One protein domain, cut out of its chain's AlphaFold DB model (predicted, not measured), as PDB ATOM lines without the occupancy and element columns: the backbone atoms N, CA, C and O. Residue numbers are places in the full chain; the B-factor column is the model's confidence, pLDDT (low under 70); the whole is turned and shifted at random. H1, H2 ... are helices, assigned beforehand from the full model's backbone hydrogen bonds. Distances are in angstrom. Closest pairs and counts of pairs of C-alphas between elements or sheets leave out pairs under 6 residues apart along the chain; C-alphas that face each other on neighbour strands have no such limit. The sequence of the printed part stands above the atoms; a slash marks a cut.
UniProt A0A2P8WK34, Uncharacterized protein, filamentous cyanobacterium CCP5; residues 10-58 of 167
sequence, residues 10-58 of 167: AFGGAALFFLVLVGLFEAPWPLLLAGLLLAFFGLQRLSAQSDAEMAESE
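AT A GLANCE: This is residues 10 to 58 of the 167 residues of an uncharacterized protein of filamentous cyanobacterium CCP5 (UniProt A0A2P8WK34). Two helices, H1 and then the longer H2, meet near their ends at a corner and make an open L, with nothing packed in the angle between them. H2 makes the long arm and most of the length, H1 the short arm. The printed part has 49 residues with two named helices and no named strand, in the class all helix. It is extended, with a radius of gyration of the C-alphas of 19.1 A, and spans 60 by 23 by 6 A.

HOW THE PARTS SIT: H1, residues 10 to 26, and H2, residues 29 to 56, are joined by a tight link of 2 residues. They are close but not clearly touching; their closest C-alphas, those of Leu 24 and Pro 30, are 7.3 A apart. Their lines stand about perpendicular, at 80 degrees. In H1 and H2 every O i to N i+4 pair is within hydrogen-bond range.

IN THESE COORDINATES: H1 begins at C-alpha 10 (-6.054, 3.887, 3.851) and measures 24.2 A from first to last C-alpha. H2 measures 40.3 A and ends at C-alpha 56 (-32.808, 50.463, -3.023).

THE WHOLE: The C-alphas farthest apart, those of Phe 11 and Glu 58, are 60.9 A apart. The printed part has no cut. Residues 49 to 58 have pLDDT under 70.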
ATOM      1  N   ALA A  10      -7.018   3.107   4.618       95.31
ATOM      2  CA  ALA A  10      -6.054   3.887   3.851       95.31
ATOM      3  C   ALA A  10      -5.942   3.380   2.407       95.31
ATOM      4  O   ALA A  10      -5.986   4.174   1.469       95.31
ATOM      5  N   PHE A  11      -5.862   2.061   2.215       96.19
ATOM      6  CA  PHE A  11      -5.788   1.457   0.886       96.19
ATOM      7  C   PHE A  11      -7.098   1.623   0.107       96.19
ATOM      8  O   PHE A  11      -7.074   1.990  -1.064       96.19
ATOM      9  N   GLY A  12      -8.246   1.425   0.759       94.62
ATOM     10  CA  GLY A  12      -9.561   1.648   0.159       94.62
ATOM     11  C   GLY A  12      -9.782   3.110  -0.235       94.62
ATOM     12  O   GLY A  12     -10.251   3.384  -1.338       94.62
ATOM     13  N   GLY A  13      -9.377   4.049   0.623       95.38
ATOM     14  CA  GLY A  13      -9.418   5.481   0.332       95.38
ATOM     15  C   GLY A  13      -8.522   5.861  -0.847       95.38
ATOM     16  O   GLY A  13      -8.967   6.565  -1.751       95.38
ATOM     17  N   ALA A  14      -7.294   5.340  -0.888       94.56
ATOM     18  CA  ALA A  14      -6.386   5.551  -2.011       94.56
ATOM     19  C   ALA A  14      -6.955   4.975  -3.320       94.56
ATOM     20  O   ALA A  14      -6.968   5.667  -4.335       94.56
ATOM     21  N   ALA A  15      -7.485   3.749  -3.300       92.81
ATOM     22  CA  ALA A  15      -8.080   3.113  -4.473       92.81
ATOM     23  C   ALA A  15      -9.292   3.892  -5.012       92.81
ATOM     24  O   ALA A  15      -9.397   4.105  -6.219       92.81
ATOM     25  N   LEU A  16     -10.171   4.374  -4.125       93.50
ATOM     26  CA  LEU A  16     -11.286   5.249  -4.497       93.50
ATOM     27  C   LEU A  16     -10.798   6.557  -5.115       93.50
ATOM     28  O   LEU A  16     -11.326   6.977  -6.141       93.50
ATOM     29  N   PHE A  17      -9.776   7.180  -4.528       93.44
ATOM     30  CA  PHE A  17      -9.199   8.407  -5.065       93.44
ATOM     31  C   PHE A  17      -8.653   8.200  -6.483       93.44
ATOM     32  O   PHE A  17      -8.972   8.985  -7.375       93.44
ATOM     33  N   PHE A  18      -7.908   7.119  -6.727       91.94
ATOM     34  CA  PHE A  18      -7.413   6.791  -8.067       91.94
ATOM     35  C   PHE A  18      -8.540   6.481  -9.055       91.94
ATOM     36  O   PHE A  18      -8.472   6.934 -10.191       91.94
ATOM     37  N   LEU A  19      -9.595   5.774  -8.640       88.25
ATOM     38  CA  LEU A  19     -10.771   5.521  -9.480       88.25
ATOM     39  C   LEU A  19     -11.486   6.813  -9.877       88.25
ATOM     40  O   LEU A  19     -11.841   6.983 -11.041       88.25
ATOM     41  N   VAL A  20     -11.664   7.736  -8.931       88.25
ATOM     42  CA  VAL A  20     -12.236   9.058  -9.210       88.25
ATOM     43  C   VAL A  20     -11.329   9.834 -10.158       88.25
ATOM     44  O   VAL A  20     -11.826  10.413 -11.116       88.25
ATOM     45  N   LEU A  21     -10.012   9.812  -9.938       88.69
ATOM     46  CA  LEU A  21      -9.045  10.509 -10.784       88.69
ATOM     47  C   LEU A  21      -9.059   9.965 -12.220       88.69
ATOM     48  O   LEU A  21      -9.174  10.739 -13.165       88.69
ATOM     49  N   VAL A  22      -9.003   8.642 -12.389       87.75
ATOM     50  CA  VAL A  22      -9.087   7.975 -13.697       87.75
ATOM     51  C   VAL A  22     -10.428   8.276 -14.364       87.75
ATOM     52  O   VAL A  22     -10.449   8.651 -15.531       87.75
ATOM     53  N   GLY A  23     -11.534   8.207 -13.619       84.00
ATOM     54  CA  GLY A  23     -12.855   8.586 -14.120       84.00
ATOM     55  C   GLY A  23     -12.928  10.048 -14.570       84.00
ATOM     56  O   GLY A  23     -13.600  10.348 -15.549       84.00
ATOM     57  N   LEU A  24     -12.197  10.947 -13.908       86.94
ATOM     58  CA  LEU A  24     -12.118  12.366 -14.253       86.94
ATOM     59  C   LEU A  24     -11.331  12.626 -15.540       86.94
ATOM     60  O   LEU A  24     -11.695  13.512 -16.310       86.94
ATOM     61  N   PHE A  25     -10.255  11.868 -15.761       84.44
ATOM     62  CA  PHE A  25      -9.460  11.945 -16.987       84.44
ATOM     63  C   PHE A  25     -10.188  11.323 -18.182       84.44
ATOM     64  O   PHE A  25     -10.172  11.906 -19.263       84.44
ATOM     65  N   GLU A  26     -10.856  10.186 -17.985       85.56
ATOM     66  CA  GLU A  26     -11.617   9.508 -19.040       85.56
ATOM     67  C   GLU A  26     -12.877  10.297 -19.422       85.56
ATOM     68  O   GLU A  26     -13.263  10.392 -20.586       85.56
ATOM     69  N   ALA A  27     -13.517  10.909 -18.428       86.00
ATOM     70  CA  ALA A  27     -14.739  11.665 -18.589       86.00
ATOM     71  C   ALA A  27     -14.615  13.000 -17.837       86.00
ATOM     72  O   ALA A  27     -15.011  13.085 -16.678       86.00
ATOM     73  N   PRO A  28     -14.132  14.079 -18.485       84.75
ATOM     74  CA  PRO A  28     -13.967  15.387 -17.839       84.75
ATOM     75  C   PRO A  28     -15.289  16.148 -17.663       84.75
ATOM     76  O   PRO A  28     -15.334  17.209 -17.037       84.75
ATOM     77  N   TRP A  29     -16.392  15.625 -18.208       87.94
ATOM     78  CA  TRP A  29     -17.700  16.274 -18.146       87.94
ATOM     79  C   TRP A  29     -18.221  16.549 -16.720       87.94
ATOM     80  O   TRP A  29     -18.869  17.581 -16.571       87.94
ATOM     81  N   PRO A  30     -17.936  15.761 -15.658       88.25
ATOM     82  CA  PRO A  30     -18.386  16.072 -14.303       88.25
ATOM     83  C   PRO A  30     -17.753  17.350 -13.738       88.25
ATOM     84  O   PRO A  30     -18.444  18.107 -13.062       88.25
ATOM     85  N   LEU A  31     -16.480  17.642 -14.053       87.50
ATOM     86  CA  LEU A  31     -15.839  18.918 -13.691       87.50
ATOM     87  C   LEU A  31     -16.503  20.086 -14.407       87.50
ATOM     88  O   LEU A  31     -16.785  21.113 -13.791       87.50
ATOM     89  N   LEU A  32     -16.766  19.918 -15.704       87.88
ATOM     90  CA  LEU A  32     -17.453  20.927 -16.502       87.88
ATOM     91  C   LEU A  32     -18.863  21.175 -15.960       87.88
ATOM     92  O   LEU A  32     -19.267  22.327 -15.836       87.88
ATOM     93  N   LEU A  33     -19.587  20.121 -15.575       91.81
ATOM     94  CA  LEU A  33     -20.921  20.231 -14.993       91.81
ATOM     95  C   LEU A  33     -20.891  20.910 -13.621       91.81
ATOM     96  O   LEU A  33     -21.698  21.797 -13.364       91.81
ATOM     97  N   ALA A  34     -19.951  20.527 -12.756       91.50
ATOM     98  CA  ALA A  34     -19.787  21.131 -11.439       91.50
ATOM     99  C   ALA A  34     -19.424  22.620 -11.549       91.50
ATOM    100  O   ALA A  34     -20.025  23.455 -10.876       91.50
ATOM    101  N   GLY A  35     -18.496  22.968 -12.446       93.62
ATOM    102  CA  GLY A  35     -18.136  24.353 -12.736       93.62
ATOM    103  C   GLY A  35     -19.304  25.149 -13.317       93.62
ATOM    104  O   GLY A  35     -19.541  26.280 -12.901       93.62
ATOM    105  N   LEU A  36     -20.082  24.548 -14.220       93.31
ATOM    106  CA  LEU A  36     -21.267  25.177 -14.802       93.31
ATOM    107  C   LEU A  36     -22.350  25.436 -13.749       93.31
ATOM    108  O   LEU A  36     -22.927  26.520 -13.726       93.31
ATOM    109  N   LEU A  37     -22.601  24.477 -12.857       95.25
ATOM    110  CA  LEU A  37     -23.541  24.639 -11.747       95.25
ATOM    111  C   LEU A  37     -23.078  25.725 -10.774       95.25
ATOM    112  O   LEU A  37     -23.885  26.556 -10.366       95.25
ATOM    113  N   LEU A  38     -21.786  25.763 -10.444       95.56
ATOM    114  CA  LEU A  38     -21.219  26.801  -9.583       95.56
ATOM    115  C   LEU A  38     -21.328  28.188 -10.227       95.56
ATOM    116  O   LEU A  38     -21.714  29.148  -9.560       95.56
ATOM    117  N   ALA A  39     -21.045  28.295 -11.526       93.19
ATOM    118  CA  ALA A  39     -21.211  29.529 -12.281       93.19
ATOM    119  C   ALA A  39     -22.680  29.967 -12.328       93.19
ATOM    120  O   ALA A  39     -22.969  31.140 -12.117       93.19
ATOM    121  N   PHE A  40     -23.612  29.034 -12.542       93.69
ATOM    122  CA  PHE A  40     -25.047  29.315 -12.541       93.69
ATOM    123  C   PHE A  40     -25.524  29.802 -11.172       93.69
ATOM    124  O   PHE A  40     -26.233  30.799 -11.089       93.69
ATOM    125  N   PHE A  41     -25.068  29.161 -10.096       92.38
ATOM    126  CA  PHE A  41     -25.362  29.588  -8.732       92.38
ATOM    127  C   PHE A  41     -24.787  30.980  -8.426       92.38
ATOM    128  O   PHE A  41     -25.462  31.823  -7.835       92.38
ATOM    129  N   GLY A  42     -23.564  31.262  -8.886       89.62
ATOM    130  CA  GLY A  42     -22.960  32.592  -8.801       89.62
ATOM    131  C   GLY A  42     -23.759  33.649  -9.566       89.62
ATOM    132  O   GLY A  42     -24.020  34.725  -9.033       89.62
ATOM    133  N   LEU A  43     -24.216  33.327 -10.777       90.25
ATOM    134  CA  LEU A  43     -25.039  34.216 -11.596       90.25
ATOM    135  C   LEU A  43     -26.409  34.480 -10.967       90.25
ATOM    136  O   LEU A  43     -26.863  35.618 -10.971       90.25
ATOM    137  N   GLN A  44     -27.045  33.459 -10.389       89.25
ATOM    138  CA  GLN A  44     -28.298  33.620  -9.648       89.25
ATOM    139  C   GLN A  44     -28.122  34.552  -8.449       89.25
ATOM    140  O   GLN A  44     -28.952  35.430  -8.224       89.25
ATOM    141  N   ARG A  45     -27.021  34.404  -7.702       87.12
ATOM    142  CA  ARG A  45     -26.717  35.279  -6.567       87.12
ATOM    143  C   ARG A  45     -26.489  36.726  -7.005       87.12
ATOM    144  O   ARG A  45     -27.007  37.632  -6.363       87.12
ATOM    145  N   LEU A  46     -25.744  36.937  -8.090       83.00
ATOM    146  CA  LEU A  46     -25.485  38.270  -8.641       83.00
ATOM    147  C   LEU A  46     -26.755  38.911  -9.216       83.00
ATOM    148  O   LEU A  46     -26.979  40.092  -8.995       83.00
ATOM    149  N   SER A  47     -27.612  38.131  -9.880       79.94
ATOM    150  CA  SER A  47     -28.920  38.590 -10.366       79.94
ATOM    151  C   SER A  47     -29.823  39.047  -9.219       79.94
ATOM    152  O   SER A  47     -30.466  40.085  -9.313       79.94
ATOM    153  N   ALA A  48     -29.845  38.300  -8.113       74.31
ATOM    154  CA  ALA A  48     -30.613  38.688  -6.934       74.31
ATOM    155  C   ALA A  48     -30.060  39.961  -6.263       74.31
ATOM    156  O   ALA A  48     -30.822  40.724  -5.679       74.31
ATOM    157  N   GLN A  49     -28.747  40.203  -6.350       67.81
ATOM    158  CA  GLN A  49     -28.137  41.445  -5.863       67.81
ATOM    159  C   GLN A  49     -28.414  42.637  -6.784       67.81
ATOM    160  O   GLN A  49     -28.698  43.716  -6.277       67.81
ATOM    161  N   SER A  50     -28.411  42.455  -8.109       60.59
ATOM    162  CA  SER A  50     -28.748  43.540  -9.039       60.59
ATOM    163  C   SER A  50     -30.203  43.990  -8.918       60.59
ATOM    164  O   SER A  50     -30.479  45.180  -9.036       60.59
ATOM    165  N   ASP A  51     -31.125  43.068  -8.634       59.50
ATOM    166  CA  ASP A  51     -32.529  43.418  -8.382       59.50
ATOM    167  C   ASP A  51     -32.699  44.156  -7.039       59.50
ATOM    168  O   ASP A  51     -33.561  45.025  -6.915       59.50
ATOM    169  N   ALA A  52     -31.850  43.864  -6.046       58.75
ATOM    170  CA  ALA A  52     -31.852  44.553  -4.756       58.75
ATOM    171  C   ALA A  52     -31.269  45.976  -4.837       58.75
ATOM    172  O   ALA A  52     -31.846  46.889  -4.256       58.75
ATOM    173  N   GLU A  53     -30.192  46.200  -5.600       55.47
ATOM    174  CA  GLU A  53     -29.633  47.549  -5.805       55.47
ATOM    175  C   GLU A  53     -30.544  48.445  -6.666       55.47
ATOM    176  O   GLU A  53     -30.576  49.658  -6.463       55.47
ATOM    177  N   MET A  54     -31.346  47.875  -7.577       52.78
ATOM    178  CA  MET A  54     -32.399  48.638  -8.268       52.78
ATOM    179  C   MET A  54     -33.602  48.944  -7.365       52.78
ATOM    180  O   MET A  54     -34.218  49.994  -7.524       52.78
ATOM    181  N   ALA A  55     -33.909  48.077  -6.394       53.78
ATOM    182  CA  ALA A  55     -34.971  48.306  -5.414       53.78
ATOM    183  C   ALA A  55     -34.573  49.283  -4.289       53.78
ATOM    184  O   ALA A  55     -35.452  49.858  -3.655       53.78
ATOM    185  N   GLU A  56     -33.279  49.498  -4.032       47.44
ATOM    186  CA  GLU A  56     -32.808  50.463  -3.023       47.44
ATOM    187  C   GLU A  56     -32.709  51.900  -3.571       47.44
ATOM    188  O   GLU A  56     -32.666  52.863  -2.803       47.44
ATOM    189  N   SER A  57     -32.740  52.071  -4.899       45.25
ATOM    190  CA  SER A  57     -32.787  53.390  -5.543       45.25
ATOM    191  C   SER A  57     -34.213  53.926  -5.759       45.25
ATOM    192  O   SER A  57     -34.368  55.073  -6.185       45.25
ATOM    193  N   GLU A  58     -35.247  53.149  -5.424       46.47
ATOM    194  CA  GLU A  58     -36.630  53.615  -5.317       46.47
ATOM    195  C   GLU A  58     -37.047  53.649  -3.838       46.47
ATOM    196  O   GLU A  58     -37.127  52.637  -3.149       46.47
TER     197      GLU A  58